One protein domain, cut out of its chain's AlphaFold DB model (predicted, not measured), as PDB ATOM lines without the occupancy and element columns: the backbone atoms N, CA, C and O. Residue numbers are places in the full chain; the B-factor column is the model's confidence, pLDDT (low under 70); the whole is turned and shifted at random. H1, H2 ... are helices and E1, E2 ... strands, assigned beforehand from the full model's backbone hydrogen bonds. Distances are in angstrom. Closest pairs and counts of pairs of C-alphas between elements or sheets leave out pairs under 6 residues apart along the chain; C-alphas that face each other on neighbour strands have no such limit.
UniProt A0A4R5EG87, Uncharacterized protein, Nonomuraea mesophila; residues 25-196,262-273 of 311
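What this domain is: This is residues 25 to 196 and 262 to 273 of the 311 residues of an uncharacterized protein of Nonomuraea mesophila (UniProt A0A4R5EG87). One long, twisted wall of eight strands has one face bare, while the short hairpin E3 and E4 lies over its other face and the small pair E5 and E10 packs by one end of E8, E9 and E14. On that same side, farther from the wall, are the little hairpin E1 and E2, with H1 next to it, and H2 among loops. The printed part has 184 residues with two named helices and 14 named strands, in the order H1, E1 to E4, H2, E5 to E14; 90 residues, under half, are in named elements, mostly strand. The large sheet runs E6, E7, E8, E9, E14, E13, E12, E11, antiparallel throughout. The whole is compact, with a radius of gyration of the C-alphas of 17.0 A and spans of 51 by 40 by 37 A.

How they stand to each other: H1, residues 25 to 28, is not on the large sheet and is too short for an O i to N i+4 pair. E1, residues 31 to 33, and E2, residues 39 to 41, form an antiparallel hairpin, with N 32 and O 40 2.9 A apart. E3, residues 50 to 52, and E4, residues 55 to 58, form another, with N 52 and O 55 2.9 A apart. H2, residues 70 to 74, is not on the large sheet; its O i to N i+4 pair is within hydrogen-bond range. E5, residues 84 to 86, is the antiparallel neighbour of E10, residues 146 to 148, with N 85 and O 147 2.8 A apart. E6, residues 97 to 103, E7, 107 to 114, E8, 121 to 129, and E9, 132 to 139, form a meander, each strand the antiparallel neighbour of the one before; N 126 and O 135 of E8 and E9 are 2.8 A apart. E11, 157 to 162, E12, 165 to 170, and E13, 173 to 180, form a second meander, with N 168 and O 175 2.8 A apart. E14, residues 263 to 272, is the antiparallel neighbour of both E9 and E13: N 134 and O 268 are 2.9 A apart, and N 176 and O 269 are 2.8 A apart. The closest C-alphas of E3 and E9, Ala 52 and Asp 132, are 6.6 A apart.

Where its parts are: H1 begins at C-alpha 25, (217.943, 158.188, 184.494). E8 is 26.4 A long and E14 30.2 A. E14 ends at C-alpha 272, (208.643, 174.160, 218.079).

The domain as a whole: The C-alphas farthest apart, Gly 36 and Gly 186, are 54.4 A apart. Residues 197 to 261 are not printed, and C-alphas 196 and 262 are 25.8 A apart. The link from E4 to H2 is long. Mean pLDDT of the printed part is 84.6; 39 residues are under 70, among them 182 to 196.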
ATOM      1  N   GLU A  25     218.213 159.625 184.567       60.94
ATOM      2  CA  GLU A  25     217.943 158.188 184.494       60.94
ATOM      3  C   GLU A  25     219.053 157.344 185.132       60.94
ATOM      4  O   GLU A  25     218.776 156.241 185.596       60.94
ATOM      5  N   GLU A  26     220.307 157.810 185.154       64.75
ATOM      6  CA  GLU A  26     221.378 157.133 185.896       64.75
ATOM      7  C   GLU A  26     221.218 157.397 187.402       64.75
ATOM      8  O   GLU A  26     221.168 156.438 188.175       64.75
ATOM      9  N   VAL A  27     220.997 158.656 187.811       60.66
ATOM     10  CA  VAL A  27     220.759 159.027 189.223       60.66
ATOM     11  C   VAL A  27     219.574 158.271 189.815       60.66
ATOM     12  O   VAL A  27     219.687 157.698 190.897       60.66
ATOM     13  N   MET A  28     218.452 158.205 189.094       57.41
ATOM     14  CA  MET A  28     217.245 157.495 189.530       57.41
ATOM     15  C   MET A  28     217.434 155.969 189.563       57.41
ATOM     16  O   MET A  28     216.762 155.287 190.331       57.41
ATOM     17  N   ARG A  29     218.399 155.423 188.806       63.94
ATOM     18  CA  ARG A  29     218.863 154.027 188.936       63.94
ATOM     19  C   ARG A  29     219.854 153.823 190.092       63.94
ATOM     20  O   ARG A  29     220.426 152.741 190.202       63.94
ATOM     21  N   GLY A  30     220.084 154.840 190.923       61.94
ATOM     22  CA  GLY A  30     221.061 154.806 192.008       61.94
ATOM     23  C   GLY A  30     222.508 154.795 191.518       61.94
ATOM     24  O   GLY A  30     223.376 154.327 192.239       61.94
ATOM     25  N   ARG A  31     222.805 155.262 190.296       66.06
ATOM     26  CA  ARG A  31     224.167 155.258 189.742       66.06
ATOM     27  C   ARG A  31     224.597 156.643 189.294       66.06
ATOM     28  O   ARG A  31     223.894 157.304 188.544       66.06
ATOM     29  N   VAL A  32     225.801 157.055 189.676       66.56
ATOM     30  CA  VAL A  32     226.443 158.246 189.107       66.56
ATOM     31  C   VAL A  32     227.766 157.855 188.479       66.56
ATOM     32  O   VAL A  32     228.621 157.238 189.114       66.56
ATOM     33  N   ARG A  33     227.940 158.240 187.217       68.94
ATOM     34  CA  ARG A  33     229.235 158.258 186.542       68.94
ATOM     35  C   ARG A  33     229.777 159.676 186.557       68.94
ATOM     36  O   ARG A  33     229.167 160.581 185.997       68.94
ATOM     37  N   PHE A  34     230.944 159.853 187.161       66.62
ATOM     38  CA  PHE A  34     231.764 161.034 186.909       66.62
ATOM     39  C   PHE A  34     232.572 160.802 185.625       66.62
ATOM     40  O   PHE A  34     232.867 159.656 185.277       66.62
ATOM     41  N   ALA A  35     232.913 161.866 184.895       65.56
ATOM     42  CA  ALA A  35     233.625 161.743 183.622       65.56
ATOM     43  C   ALA A  35     234.942 160.955 183.793       65.56
ATOM     44  O   ALA A  35     235.758 161.273 184.658       65.56
ATOM     45  N   GLY A  36     235.122 159.897 182.995       70.62
ATOM     46  CA  GLY A  36     236.283 159.002 183.076       70.62
ATOM     47  C   GLY A  36     236.320 158.057 184.290       70.62
ATOM     48  O   GLY A  36     237.316 157.364 184.468       70.62
ATOM     49  N   GLN A  37     235.272 158.003 185.120       69.12
ATOM     50  CA  GLN A  37     235.202 157.132 186.299       69.12
ATOM     51  C   GLN A  37     234.193 155.981 186.119       69.12
ATOM     52  O   GLN A  37     233.189 156.135 185.414       69.12
ATOM     53  N   PRO A  38     234.404 154.827 186.785       69.81
ATOM     54  CA  PRO A  38     233.381 153.794 186.916       69.81
ATOM     55  C   PRO A  38     232.078 154.344 187.517       69.81
ATOM     56  O   PRO A  38     232.080 155.335 188.246       69.81
ATOM     57  N   ALA A  39     230.955 153.676 187.240       68.94
ATOM     58  CA  ALA A  39     229.688 154.024 187.880       68.94
ATOM     59  C   ALA A  39     229.762 153.735 189.385       68.94
ATOM     60  O   ALA A  39     230.030 152.601 189.784       68.94
ATOM     61  N   VAL A  40     229.487 154.749 190.201       64.25
ATOM     62  CA  VAL A  40     229.344 154.623 191.651       64.25
ATOM     63  C   VAL A  40     227.877 154.365 191.967       64.25
ATOM     64  O   VAL A  40     227.004 155.109 191.519       64.25
ATOM     65  N   ASP A  41     227.616 153.306 192.727       68.06
ATOM     66  CA  ASP A  41     226.307 153.036 193.321       68.06
ATOM     67  C   ASP A  41     226.092 154.006 194.498       68.06
ATOM     68  O   ASP A  41     226.914 154.058 195.418       68.06
ATOM     69  N   LEU A  42     225.039 154.823 194.431       57.19
ATOM     70  CA  LEU A  42     224.762 155.909 195.375       57.19
ATOM     71  C   LEU A  42     224.236 155.423 196.734       57.19
ATOM     72  O   LEU A  42     224.162 156.225 197.666       57.19
ATOM     73  N   GLY A  43     223.892 154.140 196.868       61.00
ATOM     74  CA  GLY A  43     223.412 153.556 198.119       61.00
ATOM     75  C   GLY A  43     222.047 152.878 197.991       61.00
ATOM     76  O   GLY A  43     221.469 152.804 196.905       61.00
ATOM     77  N   PRO A  44     221.521 152.329 199.099       63.97
ATOM     78  CA  PRO A  44     220.381 151.438 199.051       63.97
ATOM     79  C   PRO A  44     219.084 152.151 198.667       63.97
ATOM     80  O   PRO A  44     218.682 153.181 199.208       63.97
ATOM     81  N   HIS A  45     218.394 151.483 197.753       80.06
ATOM     82  CA  HIS A  45     217.082 151.816 197.226       80.06
ATOM     83  C   HIS A  45     216.064 152.135 198.340       80.06
ATOM     84  O   HIS A  45     216.018 151.453 199.370       80.06
ATOM     85  N   LEU A  46     215.228 153.154 198.104       91.88
ATOM     86  CA  LEU A  46     214.180 153.679 199.006       91.88
ATOM     87  C   LEU A  46     214.639 154.414 200.289       91.88
ATOM     88  O   LEU A  46     213.803 154.614 201.177       91.88
ATOM     89  N   GLY A  47     215.907 154.834 200.400       92.62
ATOM     90  CA  GLY A  47     216.397 155.685 201.505       92.62
ATOM     91  C   GLY A  47     215.628 157.009 201.655       92.62
ATOM     92  O   GLY A  47     214.982 157.468 200.710       92.62
ATOM     93  N   LEU A  48     215.654 157.620 202.847       94.31
ATOM     94  CA  LEU A  48     214.823 158.787 203.164       94.31
ATOM     95  C   LEU A  48     215.443 159.692 204.240       94.31
ATOM     96  O   LEU A  48     215.406 159.395 205.434       94.31
ATOM     97  N   THR A  49     215.873 160.883 203.820       95.06
ATOM     98  CA  THR A  49     216.164 161.997 204.735       95.06
ATOM     99  C   THR A  49     214.931 162.872 204.937       95.06
ATOM    100  O   THR A  49     214.101 163.019 204.042       95.06
ATOM    101  N   TYR A  50     214.818 163.494 206.111       95.56
ATOM    102  CA  TYR A  50     213.748 164.446 206.406       95.56
ATOM    103  C   TYR A  50     214.268 165.576 207.290       95.56
ATOM    104  O   TYR A  50     215.003 165.338 208.251       95.56
ATOM    105  N   SER A  51     213.885 166.808 206.959       94.56
ATOM    106  CA  SER A  51     214.227 168.020 207.702       94.56
ATOM    107  C   SER A  51     213.008 168.934 207.802       94.56
ATOM    108  O   SER A  51     212.271 169.072 206.830       94.56
ATOM    109  N   ALA A  52     212.824 169.579 208.952       92.12
ATOM    110  CA  ALA A  52     211.759 170.550 209.204       92.12
ATOM    111  C   ALA A  52     212.265 171.654 210.146       92.12
ATOM    112  O   ALA A  52     213.188 171.429 210.929       92.12
ATOM    113  N   HIS A  53     211.704 172.864 210.053       92.06
ATOM    114  CA  HIS A  53     212.155 174.051 210.807       92.06
ATOM    115  C   HIS A  53     213.683 174.305 210.763       92.06
ATOM    116  O   HIS A  53     214.288 174.699 211.758       92.06
ATOM    117  N   GLY A  54     214.337 174.039 209.623       92.38
ATOM    118  CA  GLY A  54     215.795 174.183 209.471       92.38
ATOM    119  C   GLY A  54     216.634 173.115 210.190       92.38
ATOM    120  O   GLY A  54     217.857 173.224 210.229       92.38
ATOM    121  N   ARG A  55     216.001 172.073 210.744       94.88
ATOM    122  CA  ARG A  55     216.654 170.978 211.467       94.88
ATOM    123  C   ARG A  55     216.524 169.655 210.726       94.88
ATOM    124  O   ARG A  55     215.450 169.325 210.232       94.88
ATOM    125  N   ARG A  56     217.597 168.859 210.726       95.69
ATOM    126  CA  ARG A  56     217.551 167.453 210.299       95.69
ATOM    127  C   ARG A  56     216.812 166.623 211.348       95.69
ATOM    128  O   ARG A  56     217.021 166.820 212.544       95.69
ATOM    129  N   ILE A  57     215.979 165.696 210.889       95.06
ATOM    130  CA  ILE A  57     215.237 164.757 211.735       95.06
ATOM    131  C   ILE A  57     215.664 163.331 211.405       95.06
ATOM    132  O   ILE A  57     216.173 162.647 212.290       95.06
ATOM    133  N   LEU A  58     215.511 162.917 210.142       96.00
ATOM    134  CA  LEU A  58     216.071 161.666 209.626       96.00
ATOM    135  C   LEU A  58     217.357 161.956 208.857       96.00
ATOM    136  O   LEU A  58     217.394 162.865 208.020       96.00
ATOM    137  N   VAL A  59     218.392 161.172 209.140       95.38
ATOM    138  CA  VAL A  59     219.723 161.280 208.535       95.38
ATOM    139  C   VAL A  59     220.166 159.919 208.013       95.38
ATOM    140  O   VAL A  59     219.858 158.898 208.616       95.38
ATOM    141  N   GLU A  60     220.907 159.904 206.912       91.50
ATOM    142  CA  GLU A  60     221.612 158.705 206.443       91.50
ATOM    143  C   GLU A  60     223.029 158.674 207.036       91.50
ATOM    144  O   GLU A  60     223.575 159.727 207.386       91.50
ATOM    145  N   ALA A  61     223.667 157.499 207.101       89.38
ATOM    146  CA  ALA A  61     225.066 157.392 207.537       89.38
ATOM    147  C   ALA A  61     226.048 158.184 206.644       89.38
ATOM    148  O   ALA A  61     227.124 158.582 207.095       89.38
ATOM    149  N   GLY A  62     225.658 158.437 205.390       86.06
ATOM    150  CA  GLY A  62     226.430 159.201 204.415       86.06
ATOM    151  C   GLY A  62     227.646 158.451 203.868       86.06
ATOM    152  O   GLY A  62     227.842 157.257 204.095       86.06
ATOM    153  N   PHE A  63     228.472 159.175 203.115       83.69
ATOM    154  CA  PHE A  63     229.743 158.672 202.603       83.69
ATOM    155  C   PHE A  63     230.881 158.979 203.585       83.69
ATOM    156  O   PHE A  63     230.948 160.081 204.130       83.69
ATOM    157  N   HIS A  64     231.792 158.023 203.778       77.56
ATOM    158  CA  HIS A  64     232.887 158.135 204.748       77.56
ATOM    159  C   HIS A  64     234.282 158.072 204.119       77.56
ATOM    160  O   HIS A  64     235.123 158.913 204.424       77.56
ATOM    161  N   SER A  65     234.542 157.092 203.250       82.00
ATOM    162  CA  SER A  65     235.839 156.913 202.594       82.00
ATOM    163  C   SER A  65     235.696 156.102 201.306       82.00
ATOM    164  O   SER A  65     234.778 155.291 201.177       82.00
ATOM    165  N   TYR A  66     236.623 156.310 200.368       84.38
ATOM    166  CA  TYR A  66     236.785 155.478 199.167       84.38
ATOM    167  C   TYR A  66     237.534 154.167 199.462       84.38
ATOM    168  O   TYR A  66     237.546 153.257 198.635       84.38
ATOM    169  N   GLU A  67     238.165 154.061 200.633       86.00
ATOM    170  CA  GLU A  67     238.847 152.847 201.070       86.00
ATOM    171  C   GLU A  67     237.854 151.698 201.262       86.00
ATOM    172  O   GLU A  67     236.801 151.852 201.886       86.00
ATOM    173  N   ARG A  68     238.214 150.508 200.774       87.25
ATOM    174  CA  ARG A  68     237.410 149.282 200.901       87.25
ATOM    175  C   ARG A  68     237.534 148.674 202.303       87.25
ATOM    176  O   ARG A  68     238.070 147.585 202.477       87.25
ATOM    177  N   THR A  69     237.061 149.409 203.303       91.25
ATOM    178  CA  THR A  69     236.968 148.963 204.698       91.25
ATOM    179  C   THR A  69     235.607 148.321 204.975       91.25
ATOM    180  O   THR A  69     234.622 148.621 204.298       91.25
ATOM    181  N   GLY A  70     235.511 147.508 206.034       90.69
ATOM    182  CA  GLY A  70     234.219 146.982 206.498       90.69
ATOM    183  C   GLY A  70     233.216 148.084 206.875       90.69
ATOM    184  O   GLY A  70     232.011 147.900 206.725       90.69
ATOM    185  N   TYR A  71     233.694 149.272 207.270       87.88
ATOM    186  CA  TYR A  71     232.832 150.438 207.475       87.88
ATOM    187  C   TYR A  71     232.241 150.949 206.151       87.88
ATOM    188  O   TYR A  71     231.040 151.185 206.070       87.88
ATOM    189  N   ALA A  72     233.050 151.049 205.090       88.88
ATOM    190  CA  ALA A  72     232.581 151.434 203.758       88.88
ATOM    191  C   ALA A  72     231.667 150.377 203.103       88.88
ATOM    192  O   ALA A  72     230.936 150.680 202.159       88.88
ATOM    193  N   GLU A  73     231.713 149.120 203.547       88.81
ATOM    194  CA  GLU A  73     230.728 148.088 203.195       88.81
ATOM    195  C   GLU A  73     229.427 148.270 203.987       88.81
ATOM    196  O   GLU A  73     228.352 148.299 203.385       88.81
ATOM    197  N   TRP A  74     229.511 148.518 205.299       91.12
ATOM    198  CA  TRP A  74     228.345 148.826 206.129       91.12
ATOM    199  C   TRP A  74     227.587 150.076 205.650       91.12
ATOM    200  O   TRP A  74     226.368 150.006 205.507       91.12
ATOM    201  N   THR A  75     228.260 151.172 205.271       90.31
ATOM    202  CA  THR A  75     227.594 152.380 204.731       90.31
ATOM    203  C   THR A  75     226.896 152.167 203.380       90.31
ATOM    204  O   THR A  75     226.162 153.046 202.938       90.31
ATOM    205  N   ARG A  76     227.098 151.025 202.709       88.19
ATOM    206  CA  ARG A  76     226.355 150.615 201.499       88.19
ATOM    207  C   ARG A  76     225.292 149.545 201.781       88.19
ATOM    208  O   ARG A  76     224.511 149.210 200.893       88.19
ATOM    209  N   SER A  77     225.253 149.008 202.999       91.25
ATOM    210  CA  SER A  77     224.261 148.026 203.439       91.25
ATOM    211  C   SER A  77     222.958 148.711 203.884       91.25
ATOM    212  O   SER A  77     223.021 149.818 204.418       91.25
ATOM    213  N   PRO A  78     221.780 148.072 203.747       93.88
ATOM    214  CA  PRO A  78     220.505 148.610 204.242       93.88
ATOM    215  C   PRO A  78     220.514 149.036 205.722       93.88
ATOM    216  O   PRO A  78     219.736 149.894 206.116       93.88
ATOM    217  N   GLN A  79     221.398 148.457 206.538       93.81
ATOM    218  CA  GLN A  79     221.540 148.695 207.977       93.81
ATOM    219  C   GLN A  79     222.091 150.082 208.347       93.81
ATOM    220  O   GLN A  79     222.122 150.411 209.532       93.81
ATOM    221  N   ALA A  80     222.554 150.859 207.369       93.62
ATOM    222  CA  ALA A  80     223.050 152.221 207.558       93.62
ATOM    223  C   ALA A  80     222.053 153.303 207.092       93.62
ATOM    224  O   ALA A  80     222.422 154.483 207.045       93.62
ATOM    225  N   HIS A  81     220.828 152.904 206.704       94.44
ATOM    226  CA  HIS A  81     219.877 153.774 206.013       94.44
ATOM    227  C   HIS A  81     218.427 153.683 206.506       94.44
ATOM    228  O   HIS A  81     217.983 152.673 207.055       94.44
ATOM    229  N   ASN A  82     217.654 154.738 206.245       95.06
ATOM    230  CA  ASN A  82     216.225 154.810 206.566       95.06
ATOM    231  C   ASN A  82     215.385 153.997 205.563       95.06
ATOM    232  O   ASN A  82     214.721 154.589 204.715       95.06
ATOM    233  N   VAL A  83     215.412 152.658 205.592       94.62
ATOM    234  CA  VAL A  83     214.832 151.800 204.526       94.62
ATOM    235  C   VAL A  83     213.911 150.668 205.020       94.62
ATOM    236  O   VAL A  83     214.065 150.188 206.145       94.62
ATOM    237  N   PRO A  84     212.978 150.176 204.173       94.62
ATOM    238  CA  PRO A  84     212.188 148.977 204.453       94.62
ATOM    239  C   PRO A  84     212.985 147.704 204.130       94.62
ATOM    240  O   PRO A  84     213.266 147.425 202.965       94.62
ATOM    241  N   VAL A  85     213.359 146.913 205.136       94.38
ATOM    242  CA  VAL A  85     214.138 145.670 204.985       94.38
ATOM    243  C   VAL A  85     213.216 144.453 204.990       94.38
ATOM    244  O   VAL A  85     212.417 144.284 205.909       94.38
ATOM    245  N   VAL A  86     213.355 143.578 203.993       94.38
ATOM    246  CA  VAL A  86     212.662 142.279 203.939       94.38
ATOM    247  C   VAL A  86     213.563 141.190 204.521       94.38
ATOM    248  O   VAL A  86     214.785 141.271 204.396       94.38
ATOM    249  N   SER A  87     212.983 140.151 205.126       93.75
ATOM    250  CA  SER A  87     213.713 138.959 205.601       93.75
ATOM    251  C   SER A  87     214.172 138.041 204.453       93.75
ATOM    252  O   SER A  87     213.824 136.866 204.396       93.75
ATOM    253  N   ALA A  88     214.951 138.591 203.526       93.88
ATOM    254  CA  ALA A  88     215.566 137.901 202.398       93.88
ATOM    255  C   ALA A  88     216.959 138.510 202.115       93.88
ATOM    256  O   ALA A  88     217.269 139.592 202.620       93.88
ATOM    257  N   PRO A  89     217.825 137.860 201.314       94.94
ATOM    258  CA  PRO A  89     219.113 138.438 200.937       94.94
ATOM    259  C   PRO A  89     218.948 139.735 200.128       94.94
ATOM    260  O   PRO A  89     218.308 139.739 199.074       94.94
ATOM    261  N   PHE A  90     219.563 140.824 200.599       93.69
ATOM    262  CA  PHE A  90     219.598 142.099 199.880       93.69
ATOM    263  C   PHE A  90     220.444 142.000 198.604       93.69
ATOM    264  O   PHE A  90     221.542 141.441 198.601       93.69
ATOM    265  N   ARG A  91     219.943 142.595 197.523       92.62
ATOM    266  CA  ARG A  91     220.579 142.693 196.210       92.62
ATOM    267  C   ARG A  91     220.678 144.183 195.852       92.62
ATOM    268  O   ARG A  91     219.637 144.809 195.682       92.62
ATOM    269  N   PRO A  92     221.877 144.766 195.682       84.88
ATOM    270  CA  PRO A  92     222.009 146.183 195.323       84.88
ATOM    271  C   PRO A  92     221.667 146.482 193.850       84.88
ATOM    272  O   PRO A  92     221.464 147.632 193.489       84.88
ATOM    273  N   GLY A  93     221.589 145.464 192.983       84.19
ATOM    274  CA  GLY A  93     221.395 145.635 191.537       84.19
ATOM    275  C   GLY A  93     220.043 146.208 191.057       84.19
ATOM    276  O   GLY A  93     220.068 146.986 190.102       84.19
ATOM    277  N   PRO A  94     218.876 145.833 191.625       88.56
ATOM    278  CA  PRO A  94     217.572 146.308 191.152       88.56
ATOM    279  C   PRO A  94     217.343 147.795 191.437       88.56
ATOM    280  O   PRO A  94     217.365 148.213 192.586       88.56
ATOM    281  N   ALA A  95     217.075 148.581 190.395       88.62
ATOM    282  CA  ALA A  95     216.867 150.022 190.512       88.62
ATOM    283  C   ALA A  95     215.556 150.398 191.230       88.62
ATOM    284  O   ALA A  95     214.503 149.794 190.999       88.62
ATOM    285  N   THR A  96     215.605 151.483 192.009       90.62
ATOM    286  CA  THR A  96     214.403 152.192 192.472       90.62
ATOM    287  C   THR A  96     213.614 152.741 191.282       90.62
ATOM    288  O   THR A  96     214.181 153.305 190.349       90.62
ATOM    289  N   ARG A  97     212.285 152.610 191.318       91.06
ATOM    290  CA  ARG A  97     211.367 153.218 190.346       91.06
ATOM    291  C   ARG A  97     210.413 154.171 191.059       91.06
ATOM    292  O   ARG A  97     209.803 153.780 192.052       91.06
ATOM    293  N   LEU A  98     210.251 155.384 190.531       93.25
ATOM    294  CA  LEU A  98     209.125 156.252 190.883       93.25
ATOM    295  C   LEU A  98     207.871 155.686 190.200       93.25
ATOM    296  O   LEU A  98     207.843 155.544 188.982       93.25
ATOM    297  N   VAL A  99     206.874 155.305 190.993       95.94
ATOM    298  CA  VAL A  99     205.598 154.730 190.539       95.94
ATOM    299  C   VAL A  99     204.559 155.832 190.346       95.94
ATOM    300  O   VAL A  99     203.833 155.827 189.359       95.94
ATOM    301  N   SER A 100     204.496 156.785 191.276       93.44
ATOM    302  CA  SER A 100     203.623 157.954 191.180       93.44
ATOM    303  C   SER A 100     204.182 159.128 191.987       93.44
ATOM    304  O   SER A 100     204.968 158.949 192.922       93.44
ATOM    305  N   SER A 101     203.766 160.341 191.634       96.75
ATOM    306  CA  SER A 101     204.051 161.547 192.409       96.75
ATOM    307  C   SER A 101     202.927 162.567 192.268       96.75
ATOM    308  O   SER A 101     202.346 162.696 191.194       96.75
ATOM    309  N   ALA A 102     202.678 163.340 193.321       93.38
ATOM    310  CA  ALA A 102     201.848 164.537 193.279       93.38
ATOM    311  C   ALA A 102     202.502 165.626 194.135       93.38
ATOM    312  O   ALA A 102     202.892 165.374 195.277       93.38
ATOM    313  N   ILE A 103     202.641 166.830 193.585       94.56
ATOM    314  CA  ILE A 103     203.314 167.960 194.231       94.56
ATOM    315  C   ILE A 103     202.338 169.135 194.250       94.56
ATOM    316  O   ILE A 103     201.950 169.641 193.203       94.56
ATOM    317  N   GLY A 104     201.940 169.559 195.449       93.69
ATOM    318  CA  GLY A 104     201.116 170.741 195.682       93.69
ATOM    319  C   GLY A 104     201.771 171.712 196.673       93.69
ATOM    320  O   GLY A 104     202.792 171.389 197.287       93.69
ATOM    321  N   PRO A 105     201.181 172.906 196.872       91.94
ATOM    322  CA  PRO A 105     201.778 173.967 197.688       91.94
ATOM    323  C   PRO A 105     201.865 173.627 199.186       91.94
ATOM    324  O   PRO A 105     202.752 174.115 199.879       91.94
ATOM    325  N   SER A 106     200.960 172.787 199.699       92.56
ATOM    326  CA  SER A 106     200.883 172.405 201.119       92.56
ATOM    327  C   SER A 106     201.207 170.933 201.397       92.56
ATOM    328  O   SER A 106     201.479 170.581 202.547       92.56
ATOM    329  N   ARG A 107     201.176 170.078 200.366       94.75
ATOM    330  CA  ARG A 107     201.314 168.620 200.462       94.75
ATOM    331  C   ARG A 107     202.030 168.067 199.234       94.75
ATOM    332  O   ARG A 107     201.764 168.492 198.114       94.75
ATOM    333  N   GLN A 108     202.891 167.086 199.451       94.88
ATOM    334  CA  GLN A 108     203.566 166.309 198.418       94.88
ATOM    335  C   GLN A 108     203.399 164.823 198.738       94.88
ATOM    336  O   GLN A 108     203.326 164.439 199.907       94.88
ATOM    337  N   SER A 109     203.336 163.981 197.715       94.75
ATOM    338  CA  SER A 109     203.316 162.530 197.874       94.75
ATOM    339  C   SER A 109     204.084 161.842 196.759       94.75
ATOM    340  O   SER A 109     203.983 162.246 195.604       94.75
ATOM    341  N   PHE A 110     204.800 160.781 197.111       95.25
ATOM    342  CA  PHE A 110     205.628 159.984 196.213       95.25
ATOM    343  C   PHE A 110     205.413 158.505 196.520       95.25
ATOM    344  O   PHE A 110     205.452 158.100 197.681       95.25
ATOM    345  N   GLU A 111     205.221 157.689 195.491       95.81
ATOM    346  CA  GLU A 111     205.263 156.235 195.596       95.81
ATOM    347  C   GLU A 111     206.506 155.740 194.874       95.81
ATOM    348  O   GLU A 111     206.656 155.937 193.670       95.81
ATOM    349  N   LEU A 112     207.412 155.115 195.617       95.88
ATOM    350  CA  LEU A 112     208.645 154.541 195.102       95.88
ATOM    351  C   LEU A 112     208.632 153.041 195.354       95.88
ATOM    352  O   LEU A 112     208.107 152.588 196.370       95.88
ATOM    353  N   ALA A 113     209.225 152.260 194.460       96.00
ATOM    354  CA  ALA A 113     209.307 150.821 194.660       96.00
ATOM    355  C   ALA A 113     210.451 150.173 193.874       96.00
ATOM    356  O   ALA A 113     210.747 150.561 192.740       96.00
ATOM    357  N   ASP A 114     211.020 149.113 194.437       95.06
ATOM    358  CA  ASP A 114     212.078 148.291 193.842       95.06
ATOM    359  C   ASP A 114     211.827 146.799 194.087       95.06
ATOM    360  O   ASP A 114     210.798 146.414 194.642       95.06
ATOM    361  N   ASP A 115     212.778 145.976 193.650       95.94
ATOM    362  CA  ASP A 115     212.742 144.517 193.731       95.94
ATOM    363  C   ASP A 115     214.037 143.966 194.390       95.94
ATOM    364  O   ASP A 115     214.483 142.844 194.133       95.94
ATOM    365  N   ALA A 116     214.677 144.774 195.252       94.12
ATOM    366  CA  ALA A 116     216.014 144.565 195.833       94.12
ATOM    367  C   ALA A 116     216.135 143.349 196.769       94.12
ATOM    368  O   ALA A 116     217.235 142.992 197.179       94.12
ATOM    369  N   TYR A 117     215.025 142.691 197.100       95.56
ATOM    370  CA  TYR A 117     214.988 141.482 197.929       95.56
ATOM    371  C   TYR A 117     214.466 140.255 197.163       95.56
ATOM    372  O   TYR A 117     214.153 139.233 197.762       95.56
ATOM    373  N   GLY A 118     214.341 140.350 195.832       95.62
ATOM    374  CA  GLY A 118     213.667 139.344 195.000       95.62
ATOM    375  C   GLY A 118     212.136 139.413 195.058       95.62
ATOM    376  O   GLY A 118     211.474 138.730 194.286       95.62
ATOM    377  N   VAL A 119     211.587 140.270 195.924       95.62
ATOM    378  CA  VAL A 119     210.167 140.623 196.008       95.62
ATOM    379  C   VAL A 119     210.000 142.130 195.840       95.62
ATOM    380  O   VAL A 119     210.867 142.907 196.254       95.62
ATOM    381  N   ARG A 120     208.865 142.538 195.266       95.69
ATOM    382  CA  ARG A 120     208.483 143.944 195.108       95.69
ATOM    383  C   ARG A 120     208.296 144.587 196.482       95.69
ATOM    384  O   ARG A 120     207.434 144.154 197.238       95.69
ATOM    385  N   ARG A 121     209.036 145.645 196.805       95.69
ATOM    386  CA  ARG A 121     208.756 146.484 197.983       95.69
ATOM    387  C   ARG A 121     208.376 147.889 197.544       95.69
ATOM    388  O   ARG A 121     209.039 148.469 196.687       95.69
ATOM    389  N   THR A 122     207.323 148.423 198.149       96.19
ATOM    390  CA  THR A 122     206.782 149.753 197.853       96.19
ATOM    391  C   THR A 122     206.835 150.623 199.097       96.19
ATOM    392  O   THR A 122     206.464 150.184 200.183       96.19
ATOM    393  N   ARG A 123     207.255 151.873 198.919       97.06
ATOM    394  CA  ARG A 123     207.269 152.936 199.917       97.06
ATOM    395  C   ARG A 123     206.448 154.111 199.400       97.06
ATOM    396  O   ARG A 123     206.812 154.746 198.411       97.06
ATOM    397  N   ARG A 124     205.358 154.430 200.094       96.25
ATOM    398  CA  ARG A 124     204.593 155.667 199.902       96.25
ATOM    399  C   ARG A 124     205.048 156.686 200.936       96.25
ATOM    400  O   ARG A 124     204.934 156.430 202.129       96.25
ATOM    401  N   VAL A 125     205.544 157.833 200.488       96.62
ATOM    402  CA  VAL A 125     205.890 158.977 201.340       96.62
ATOM    403  C   VAL A 125     204.885 160.086 201.077       96.62
ATOM    404  O   VAL A 125     204.643 160.449 199.930       96.62
ATOM    405  N   GLN A 126     204.325 160.652 202.135       95.94
ATOM    406  CA  GLN A 126     203.548 161.882 202.113       95.94
ATOM    407  C   GLN A 126     204.233 162.903 203.017       95.94
ATOM    408  O   GLN A 126     204.525 162.605 204.172       95.94
ATOM    409  N   VAL A 127     204.416 164.122 202.521       94.06
ATOM    410  CA  VAL A 127     204.885 165.270 203.303       94.06
ATOM    411  C   VAL A 127     203.808 166.346 203.264       94.06
ATOM    412  O   VAL A 127     203.359 166.731 202.188       94.06
ATOM    413  N   SER A 128     203.399 166.839 204.425       93.25
ATOM    414  CA  SER A 128     202.638 168.076 204.573       93.25
ATOM    415  C   SER A 128     203.546 169.132 205.198       93.25
ATOM    416  O   SER A 128     204.270 168.848 206.151       93.25
ATOM    417  N   HIS A 129     203.500 170.351 204.662       88.12
ATOM    418  CA  HIS A 129     204.320 171.476 205.134       88.12
ATOM    419  C   HIS A 129     203.628 172.296 206.231       88.12
ATOM    420  O   HIS A 129     204.256 173.131 206.872       88.12
ATOM    421  N   ARG A 130     202.315 172.101 206.430       90.00
ATOM    422  CA  ARG A 130     201.508 172.718 207.498       90.00
ATOM    423  C   ARG A 130     200.373 171.762 207.910       90.00
ATOM    424  O   ARG A 130     199.430 171.613 207.134       90.00
ATOM    425  N   PRO A 131     200.425 171.126 209.098       89.25
ATOM    426  CA  PRO A 131     201.586 171.050 209.992       89.25
ATOM    427  C   PRO A 131     202.762 170.330 209.318       89.25
ATOM    428  O   PRO A 131     202.526 169.502 208.441       89.25
ATOM    429  N   ASP A 132     203.990 170.607 209.764       90.81
ATOM    430  CA  ASP A 132     205.191 169.847 209.402       90.81
ATOM    431  C   ASP A 132     205.031 168.376 209.822       90.81
ATOM    432  O   ASP A 132     205.164 168.001 210.994       90.81
ATOM    433  N   LEU A 133     204.651 167.555 208.844       94.12
ATOM    434  CA  LEU A 133     204.249 166.170 209.022       94.12
ATOM    435  C   LEU A 133     204.774 165.344 207.855       94.12
ATOM    436  O   LEU A 133     204.439 165.607 206.702       94.12
ATOM    437  N   MET A 134     205.505 164.280 208.153       95.88
ATOM    438  CA  MET A 134     205.785 163.223 207.193       95.88
ATOM    439  C   MET A 134     205.044 161.953 207.605       95.88
ATOM    440  O   MET A 134     205.034 161.587 208.778       95.88
ATOM    441  N   ALA A 135     204.427 161.270 206.649       95.62
ATOM    442  CA  ALA A 135     203.885 159.930 206.813       95.62
ATOM    443  C   ALA A 135     204.537 159.011 205.778       95.62
ATOM    444  O   ALA A 135     204.557 159.330 204.590       95.62
ATOM    445  N   VAL A 136     205.075 157.881 206.223       95.69
ATOM    446  CA  VAL A 136     205.662 156.854 205.357       95.69
ATOM    447  C   VAL A 136     204.886 155.568 205.556       95.69
ATOM    448  O   VAL A 136     204.698 155.176 206.701       95.69
ATOM    449  N   HIS A 137     204.453 154.931 204.471       94.94
ATOM    450  CA  HIS A 137     203.794 153.627 204.456       94.94
ATOM    451  C   HIS A 137     204.584 152.663 203.561       94.94
ATOM    452  O   HIS A 137     204.606 152.815 202.335       94.94
ATOM    453  N   ASP A 138     205.201 151.663 204.182       94.69
ATOM    454  CA  ASP A 138     205.970 150.604 203.529       94.69
ATOM    455  C   ASP A 138     205.114 149.331 203.384       94.69
ATOM    456  O   ASP A 138     204.433 148.938 204.333       94.69
ATOM    457  N   SER A 139     205.158 148.670 202.223       93.56
ATOM    458  CA  SER A 139     204.392 147.447 201.925       93.56
ATOM    459  C   SER A 139     205.152 146.449 201.049       93.56
ATOM    460  O   SER A 139     205.938 146.842 200.182       93.56
ATOM    461  N   VAL A 140     204.861 145.161 201.245       94.88
ATOM    462  CA  VAL A 140     205.459 143.996 200.566       94.88
ATOM    463  C   VAL A 140     204.382 142.931 200.270       94.88
ATOM    464  O   VAL A 140     203.276 143.049 200.806       94.88
ATOM    465  N   PRO A 141     204.658 141.904 199.440       93.38
ATOM    466  CA  PRO A 141     203.790 140.740 199.270       93.38
ATOM    467  C   PRO A 141     203.400 140.059 200.596       93.38
ATOM    468  O   PRO A 141     204.183 140.110 201.546       93.38
ATOM    469  N   PRO A 142     202.217 139.417 200.692       86.56
ATOM    470  CA  PRO A 142     201.696 138.885 201.960       86.56
ATOM    471  C   PRO A 142     202.554 137.796 202.621       86.56
ATOM    472  O   PRO A 142     202.473 137.609 203.834       86.56
ATOM    473  N   ASP A 143     203.353 137.078 201.835       88.25
ATOM    474  CA  ASP A 143     204.293 136.037 202.255       88.25
ATOM    475  C   ASP A 143     205.625 136.602 202.789       88.25
ATOM    476  O   ASP A 143     206.325 135.940 203.561       88.25
ATOM    477  N   ALA A 144     205.957 137.850 202.448       90.56
ATOM    478  CA  ALA A 144     207.183 138.517 202.864       90.56
ATOM    479  C   ALA A 144     207.031 139.232 204.222       90.56
ATOM    480  O   ALA A 144     206.101 140.000 204.458       90.56
ATOM    481  N   SER A 145     208.005 139.049 205.118       90.88
ATOM    482  CA  SER A 145     208.083 139.805 206.376       90.88
ATOM    483  C   SER A 145     208.959 141.053 206.236       90.88
ATOM    484  O   SER A 145     210.080 140.971 205.723       90.88
ATOM    485  N   LEU A 146     208.467 142.181 206.752       91.38
ATOM    486  CA  LEU A 146     209.054 143.517 206.627       91.38
ATOM    487  C   LEU A 146     209.469 144.099 207.993       91.38
ATOM    488  O   LEU A 146     208.726 143.997 208.967       91.38
ATOM    489  N   ARG A 147     210.615 144.791 208.037       91.88
ATOM    490  CA  ARG A 147     211.053 145.664 209.140       91.88
ATOM    491  C   ARG A 147     211.580 146.987 208.579       91.88
ATOM    492  O   ARG A 147     212.553 146.975 207.831       91.88
ATOM    493  N   SER A 148     211.012 148.124 208.973       91.44
ATOM    494  CA  SER A 148     211.565 149.439 208.608       91.44
ATOM    495  C   SER A 148     212.665 149.857 209.588       91.44
ATOM    496  O   SER A 148     212.488 149.744 210.802       91.44
ATOM    497  N   LEU A 149     213.796 150.325 209.054       94.00
ATOM    498  CA  LEU A 149     214.905 150.903 209.815       94.00
ATOM    499  C   LEU A 149     214.841 152.433 209.769       94.00
ATOM    500  O   LEU A 149     214.458 153.005 208.746       94.00
ATOM    501  N   TRP A 150     215.220 153.081 210.874       95.00
ATOM    502  CA  TRP A 150     215.168 154.537 211.031       95.00
ATOM    503  C   TRP A 150     216.373 155.066 211.808       95.00
ATOM    504  O   TRP A 150     216.726 154.543 212.867       95.00
ATOM    505  N   HIS A 151     216.964 156.144 211.304       95.31
ATOM    506  CA  HIS A 151     218.150 156.793 211.843       95.31
ATOM    507  C   HIS A 151     217.883 158.282 212.064       95.31
ATOM    508  O   HIS A 151     217.731 159.072 211.131       95.31
ATOM    509  N   PHE A 152     217.832 158.665 213.336       96.44
ATOM    510  CA  PHE A 152     217.563 160.037 213.752       96.44
ATOM    511  C   PHE A 152     218.846 160.850 213.886       96.44
ATOM    512  O   PHE A 152     219.900 160.306 214.226       96.44
ATOM    513  N   ASP A 153     218.746 162.162 213.660       96.56
ATOM    514  CA  ASP A 153     219.864 163.080 213.885       96.56
ATOM    515  C   ASP A 153     220.425 162.903 215.316       96.56
ATOM    516  O   ASP A 153     219.659 162.921 216.285       96.56
ATOM    517  N   PRO A 154     221.751 162.740 215.494       96.56
ATOM    518  CA  PRO A 154     222.343 162.402 216.786       96.56
ATOM    519  C   PRO A 154     222.274 163.522 217.837       96.56
ATOM    520  O   PRO A 154     222.680 163.272 218.979       96.56
ATOM    521  N   SER A 155     221.755 164.714 217.514       96.50
ATOM    522  CA  SER A 155     221.327 165.722 218.500       96.50
ATOM    523  C   SER A 155     220.048 165.310 219.240       96.50
ATOM    524  O   SER A 155     219.954 165.520 220.447       96.50
ATOM    525  N   LEU A 156     219.118 164.623 218.572       96.06
ATOM    526  CA  LEU A 156     217.830 164.232 219.141       96.06
ATOM    527  C   LEU A 156     217.994 163.168 220.243       96.06
ATOM    528  O   LEU A 156     218.715 162.175 220.099       96.06
ATOM    529  N   ARG A 157     217.331 163.378 221.380       96.81
ATOM    530  CA  ARG A 157     217.253 162.449 222.523       96.81
ATOM    531  C   ARG A 157     215.825 161.949 222.672       96.81
ATOM    532  O   ARG A 157     214.904 162.699 222.378       96.81
ATOM    533  N   ILE A 158     215.633 160.725 223.167       96.88
ATOM    534  CA  ILE A 158     214.305 160.274 223.606       96.88
ATOM    535  C   ILE A 158     213.909 161.123 224.819       96.88
ATOM    536  O   ILE A 158     214.618 161.130 225.821       96.88
ATOM    537  N   VAL A 159     212.800 161.848 224.695       97.31
ATOM    538  CA  VAL A 159     212.187 162.664 225.754       97.31
ATOM    539  C   VAL A 159     211.101 161.862 226.465       97.31
ATOM    540  O   VAL A 159     211.002 161.908 227.687       97.31
ATOM    541  N   SER A 160     210.303 161.098 225.716       96.88
ATOM    542  CA  SER A 160     209.318 160.177 226.283       96.88
ATOM    543  C   SER A 160     209.027 159.002 225.348       96.88
ATOM    544  O   SER A 160     209.279 159.047 224.140       96.88
ATOM    545  N   ARG A 161     208.485 157.931 225.930       96.19
ATOM    546  CA  ARG A 161     207.997 156.741 225.232       96.19
ATOM    547  C   ARG A 161     206.726 156.267 225.923       96.19
ATOM    548  O   ARG A 161     206.736 156.047 227.128       96.19
ATOM    549  N   SER A 162     205.661 156.102 225.155       93.31
ATOM    550  CA  SER A 162     204.391 155.518 225.585       93.31
ATOM    551  C   SER A 162     203.911 154.521 224.528       93.31
ATOM    552  O   SER A 162     204.575 154.305 223.509       93.31
ATOM    553  N   GLU A 163     202.776 153.867 224.763       89.94
ATOM    554  CA  GLU A 163     202.210 152.952 223.775       89.94
ATOM    555  C   GLU A 163     201.922 153.690 222.454       89.94
ATOM    556  O   GLU A 163     201.346 154.779 222.439       89.94
ATOM    557  N   GLY A 164     202.420 153.141 221.341       87.44
ATOM    558  CA  GLY A 164     202.265 153.720 220.002       87.44
ATOM    559  C   GLY A 164     202.902 155.100 219.773       87.44
ATOM    560  O   GLY A 164     202.686 155.669 218.709       87.44
ATOM    561  N   THR A 165     203.668 155.662 220.722       92.69
ATOM    562  CA  THR A 165     204.254 157.011 220.595       92.69
ATOM    563  C   THR A 165     205.671 157.092 221.169       92.69
ATOM    564  O   THR A 165     205.936 156.678 222.297       92.69
ATOM    565  N   VAL A 166     206.590 157.701 220.418       95.00
ATOM    566  CA  VAL A 166     207.919 158.101 220.907       95.00
ATOM    567  C   VAL A 166     208.108 159.589 220.643       95.00
ATOM    568  O   VAL A 166     207.881 160.050 219.530       95.00
ATOM    569  N   VAL A 167     208.537 160.353 221.645       95.94
ATOM    570  CA  VAL A 167     208.903 161.761 221.462       95.94
ATOM    571  C   VAL A 167     210.412 161.880 221.551       95.94
ATOM    572  O   VAL A 167     211.012 161.517 222.564       95.94
ATOM    573  N   LEU A 168     211.023 162.414 220.498       96.69
ATOM    574  CA  LEU A 168     212.402 162.875 220.517       96.69
ATOM    575  C   LEU A 168     212.455 164.395 220.696       96.69
ATOM    576  O   LEU A 168     211.505 165.108 220.368       96.69
ATOM    577  N   GLY A 169     213.583 164.914 221.164       95.81
ATOM    578  CA  GLY A 169     213.791 166.351 221.247       95.81
ATOM    579  C   GLY A 169     215.236 166.773 221.453       95.81
ATOM    580  O   GLY A 169     216.107 165.956 221.749       95.81
ATOM    581  N   ASP A 170     215.452 168.069 221.274       96.50
ATOM    582  CA  ASP A 170     216.692 168.788 221.561       96.50
ATOM    583  C   ASP A 170     216.342 170.259 221.856       96.50
ATOM    584  O   ASP A 170     215.662 170.906 221.055       96.50
ATOM    585  N   GLY A 171     216.717 170.769 223.032       95.31
ATOM    586  CA  GLY A 171     216.202 172.044 223.554       95.31
ATOM    587  C   GLY A 171     214.668 172.052 223.637       95.31
ATOM    588  O   GLY A 171     214.071 171.144 224.221       95.31
ATOM    589  N   ASP A 172     214.025 173.028 222.991       95.06
ATOM    590  CA  ASP A 172     212.558 173.143 222.866       95.06
ATOM    591  C   ASP A 172     211.975 172.447 221.620       95.06
ATOM    592  O   ASP A 172     210.757 172.326 221.465       95.06
ATOM    593  N   PHE A 173     212.831 171.960 220.717       95.44
ATOM    594  CA  PHE A 173     212.402 171.266 219.505       95.44
ATOM    595  C   PHE A 173     211.911 169.856 219.836       95.44
ATOM    596  O   PHE A 173     212.595 169.102 220.535       95.44
ATOM    597  N   ARG A 174     210.733 169.476 219.334       96.81
ATOM    598  CA  ARG A 174     210.135 168.150 219.542       96.81
ATOM    599  C   ARG A 174     209.825 167.480 218.210       96.81
ATOM    600  O   ARG A 174     209.358 168.123 217.273       96.81
ATOM    601  N   VAL A 175     210.056 166.173 218.164       96.19
ATOM    602  CA  VAL A 175     209.694 165.282 217.062       96.19
ATOM    603  C   VAL A 175     208.860 164.150 217.645       96.19
ATOM    604  O   VAL A 175     209.373 163.346 218.419       96.19
ATOM    605  N   THR A 176     207.588 164.074 217.276       96.06
ATOM    606  CA  THR A 176     206.702 162.976 217.674       96.06
ATOM    607  C   THR A 176     206.686 161.912 216.587       96.06
ATOM    608  O   THR A 176     206.454 162.218 215.418       96.06
ATOM    609  N   LEU A 177     206.914 160.669 216.995       95.00
ATOM    610  CA  LEU A 177     206.907 159.464 216.180       95.00
ATOM    611  C   LEU A 177     205.699 158.615 216.546       95.00
ATOM    612  O   LEU A 177     205.558 158.209 217.700       95.00
ATOM    613  N   LEU A 178     204.874 158.317 215.550       92.62
ATOM    614  CA  LEU A 178     203.713 157.443 215.663       92.62
ATOM    615  C   LEU A 178     203.945 156.210 214.776       92.62
ATOM    616  O   LEU A 178     203.655 156.269 213.575       92.62
ATOM    617  N   PRO A 179     204.542 155.127 215.309       89.12
ATOM    618  CA  PRO A 179     204.567 153.832 214.642       89.12
ATOM    619  C   PRO A 179     203.178 153.190 214.703       89.12
ATOM    620  O   PRO A 179     202.686 152.842 215.776       89.12
ATOM    621  N   PHE A 180     202.568 152.972 213.543       82.06
ATOM    622  CA  PHE A 180     201.372 152.150 213.424       82.06
ATOM    623  C   PHE A 180     201.804 150.740 213.012       82.06
ATOM    624  O   PHE A 180     202.401 150.577 211.939       82.06
ATOM    625  N   PRO A 181     201.524 149.707 213.828       71.19
ATOM    626  CA  PRO A 181     201.745 148.337 213.399       71.19
ATOM    627  C   PRO A 181     200.837 148.022 212.206       71.19
ATOM    628  O   PRO A 181     199.732 148.565 212.088       71.19
ATOM    629  N   ALA A 182     201.261 147.078 211.364       63.31
ATOM    630  CA  ALA A 182     200.341 146.398 210.461       63.31
ATOM    631  C   ALA A 182     199.107 145.934 211.246       63.31
ATOM    632  O   ALA A 182     199.243 145.490 212.391       63.31
ATOM    633  N   ARG A 183     197.915 145.965 210.637       55.34
ATOM    634  CA  ARG A 183     196.754 145.272 211.213       55.34
ATOM    635  C   ARG A 183     197.116 143.791 211.354       55.34
ATOM    636  O   ARG A 183     197.226 143.087 210.357       55.34
ATOM    637  N   ARG A 184     197.354 143.358 212.594       51.62
ATOM    638  CA  ARG A 184     197.859 142.026 212.927       51.62
ATOM    639  C   ARG A 184     196.747 140.997 212.737       51.62
ATOM    640  O   ARG A 184     195.882 140.890 213.603       51.62
ATOM    641  N   SER A 185     196.846 140.141 211.728       48.72
ATOM    642  CA  SER A 185     196.355 138.766 211.860       48.72
ATOM    643  C   SER A 185     197.358 137.944 212.688       48.72
ATOM    644  O   SER A 185     198.068 137.076 212.205       48.72
ATOM    645  N   GLY A 186     197.442 138.242 213.990       35.75
ATOM    646  CA  GLY A 186     197.945 137.271 214.973       35.75
ATOM    647  C   GLY A 186     199.425 137.281 215.394       35.75
ATOM    648  O   GLY A 186     199.767 136.487 216.266       35.75
ATOM    649  N   ARG A 187     200.329 138.161 214.920       42.09
ATOM    650  CA  ARG A 187     201.682 138.283 215.537       42.09
ATOM    651  C   ARG A 187     202.295 139.684 215.459       42.09
ATOM    652  O   ARG A 187     201.783 140.530 214.737       42.09
ATOM    653  N   ALA A 188     203.269 139.983 216.323       39.66
ATOM    654  CA  ALA A 188     203.836 141.326 216.488       39.66
ATOM    655  C   ALA A 188     205.090 141.513 215.626       39.66
ATOM    656  O   ALA A 188     206.083 140.821 215.839       39.66
ATOM    657  N   ALA A 189     205.068 142.491 214.720       50.03
ATOM    658  CA  ALA A 189     206.281 143.034 214.118       50.03
ATOM    659  C   ALA A 189     206.915 144.060 215.075       50.03
ATOM    660  O   ALA A 189     206.225 144.937 215.598       50.03
ATOM    661  N   GLY A 190     208.223 143.952 215.317       46.31
ATOM    662  CA  GLY A 190     208.974 144.902 216.141       46.31
ATOM    663  C   GLY A 190     209.481 146.093 215.326       46.31
ATOM    664  O   GLY A 190     209.989 145.918 214.222       46.31
ATOM    665  N   THR A 191     209.385 147.303 215.886       52.59
ATOM    666  CA  THR A 191     210.086 148.487 215.356       52.59
ATOM    667  C   THR A 191     211.425 148.634 216.069       52.59
ATOM    668  O   THR A 191     211.450 148.773 217.292       52.59
ATOM    669  N   ASP A 192     212.522 148.627 215.315       54.03
ATOM    670  CA  ASP A 192     213.861 148.902 215.839       54.03
ATOM    671  C   ASP A 192     214.182 150.387 215.622       54.03
ATOM    672  O   ASP A 192     214.294 150.856 214.488       54.03
ATOM    673  N   LEU A 193     214.261 151.146 216.716       57.72
ATOM    674  CA  LEU A 193     214.627 152.562 216.705       57.72
ATOM    675  C   LEU A 193     216.102 152.685 217.085       57.72
ATOM    676  O   LEU A 193     216.449 153.083 218.200       57.72
ATOM    677  N   THR A 194     216.976 152.303 216.156       53.22
ATOM    678  CA  THR A 194     218.419 152.293 216.386       53.22
ATOM    679  C   THR A 194     219.010 153.687 216.190       53.22
ATOM    680  O   THR A 194     219.065 154.226 215.081       53.22
ATOM    681  N   ARG A 195     219.528 154.279 217.269       51.12
ATOM    682  CA  ARG A 195     220.378 155.467 217.161       51.12
ATOM    683  C   ARG A 195     221.703 155.054 216.519       51.12
ATOM    684  O   ARG A 195     222.371 154.167 217.044       51.12
ATOM    685  N   LEU A 196     222.096 155.711 215.425       43.44
ATOM    686  CA  LEU A 196     223.427 155.506 214.855       43.44
ATOM    687  C   LEU A 196     224.490 155.792 215.930       43.44
ATOM    688  O   LEU A 196     224.385 156.822 216.613       43.44
ATOM    689  N   ARG A 262     202.700 143.278 207.880       55.28
ATOM    690  CA  ARG A 262     202.363 143.258 206.424       55.28
ATOM    691  C   ARG A 262     202.701 144.648 205.838       55.28
ATOM    692  O   ARG A 262     203.446 144.749 204.870       55.28
ATOM    693  N   CYS A 263     202.200 145.712 206.484       47.31
ATOM    694  CA  CYS A 263     202.510 147.120 206.187       47.31
ATOM    695  C   CYS A 263     203.076 147.827 207.424       47.31
ATOM    696  O   CYS A 263     202.613 147.569 208.533       47.31
ATOM    697  N   PHE A 264     204.003 148.767 207.256       59.44
ATOM    698  CA  PHE A 264     204.466 149.623 208.351       59.44
ATOM    699  C   PHE A 264     204.185 151.086 208.030       59.44
ATOM    700  O   PHE A 264     204.636 151.574 206.994       59.44
ATOM    701  N   THR A 265     203.490 151.789 208.929       69.50
ATOM    702  CA  THR A 265     203.318 153.242 208.817       69.50
ATOM    703  C   THR A 265     204.062 153.950 209.941       69.50
ATOM    704  O   THR A 265     203.843 153.652 211.112       69.50
ATOM    705  N   MET A 266     204.880 154.945 209.607       77.00
ATOM    706  CA  MET A 266     205.417 155.906 210.573       77.00
ATOM    707  C   MET A 266     204.916 157.297 210.228       77.00
ATOM    708  O   MET A 266     205.092 157.750 209.097       77.00
ATOM    709  N   SER A 267     204.361 158.001 211.214       70.62
ATOM    710  CA  SER A 267     204.209 159.452 211.129       70.62
ATOM    711  C   SER A 267     205.247 160.164 211.994       70.62
ATOM    712  O   SER A 267     205.482 159.776 213.137       70.62
ATOM    713  N   VAL A 268     205.862 161.198 211.428       72.25
ATOM    714  CA  VAL A 268     206.821 162.104 212.061       72.25
ATOM    715  C   VAL A 268     206.206 163.492 212.049       72.25
ATOM    716  O   VAL A 268     205.925 164.024 210.977       72.25
ATOM    717  N   ARG A 269     206.011 164.093 213.222       80.00
ATOM    718  CA  ARG A 269     205.527 165.473 213.366       80.00
ATOM    719  C   ARG A 269     206.561 166.297 214.113       80.00
ATOM    720  O   ARG A 269     206.903 165.933 215.236       80.00
ATOM    721  N   SER A 270     207.019 167.409 213.545       76.88
ATOM    722  CA  SER A 270     207.833 168.368 214.298       76.88
ATOM    723  C   SER A 270     206.975 169.452 214.939       76.88
ATOM    724  O   SER A 270     205.944 169.864 214.405       76.88
ATOM    725  N   GLN A 271     207.405 169.914 216.109       77.50
ATOM    726  CA  GLN A 271     206.838 171.066 216.794       77.50
ATOM    727  C   GLN A 271     207.965 171.887 217.421       77.50
ATOM    728  O   GLN A 271     208.861 171.347 218.073       77.50
ATOM    729  N   VAL A 272     207.884 173.208 217.264       75.38
ATOM    730  CA  VAL A 272     208.643 174.160 218.079       75.38
ATOM    731  C   VAL A 272     207.706 174.625 219.185       75.38
ATOM    732  O   VAL A 272     206.813 175.440 218.950       75.38
ATOM    733  N   GLY A 273     207.865 174.069 220.384       60.16
ATOM    734  CA  GLY A 273     207.126 174.554 221.540       60.16
ATOM    735  C   GLY A 273     207.709 175.887 221.991       60.16
ATOM    736  O   GLY A 273     208.896 175.962 222.283       60.16
TER     737      GLY A 273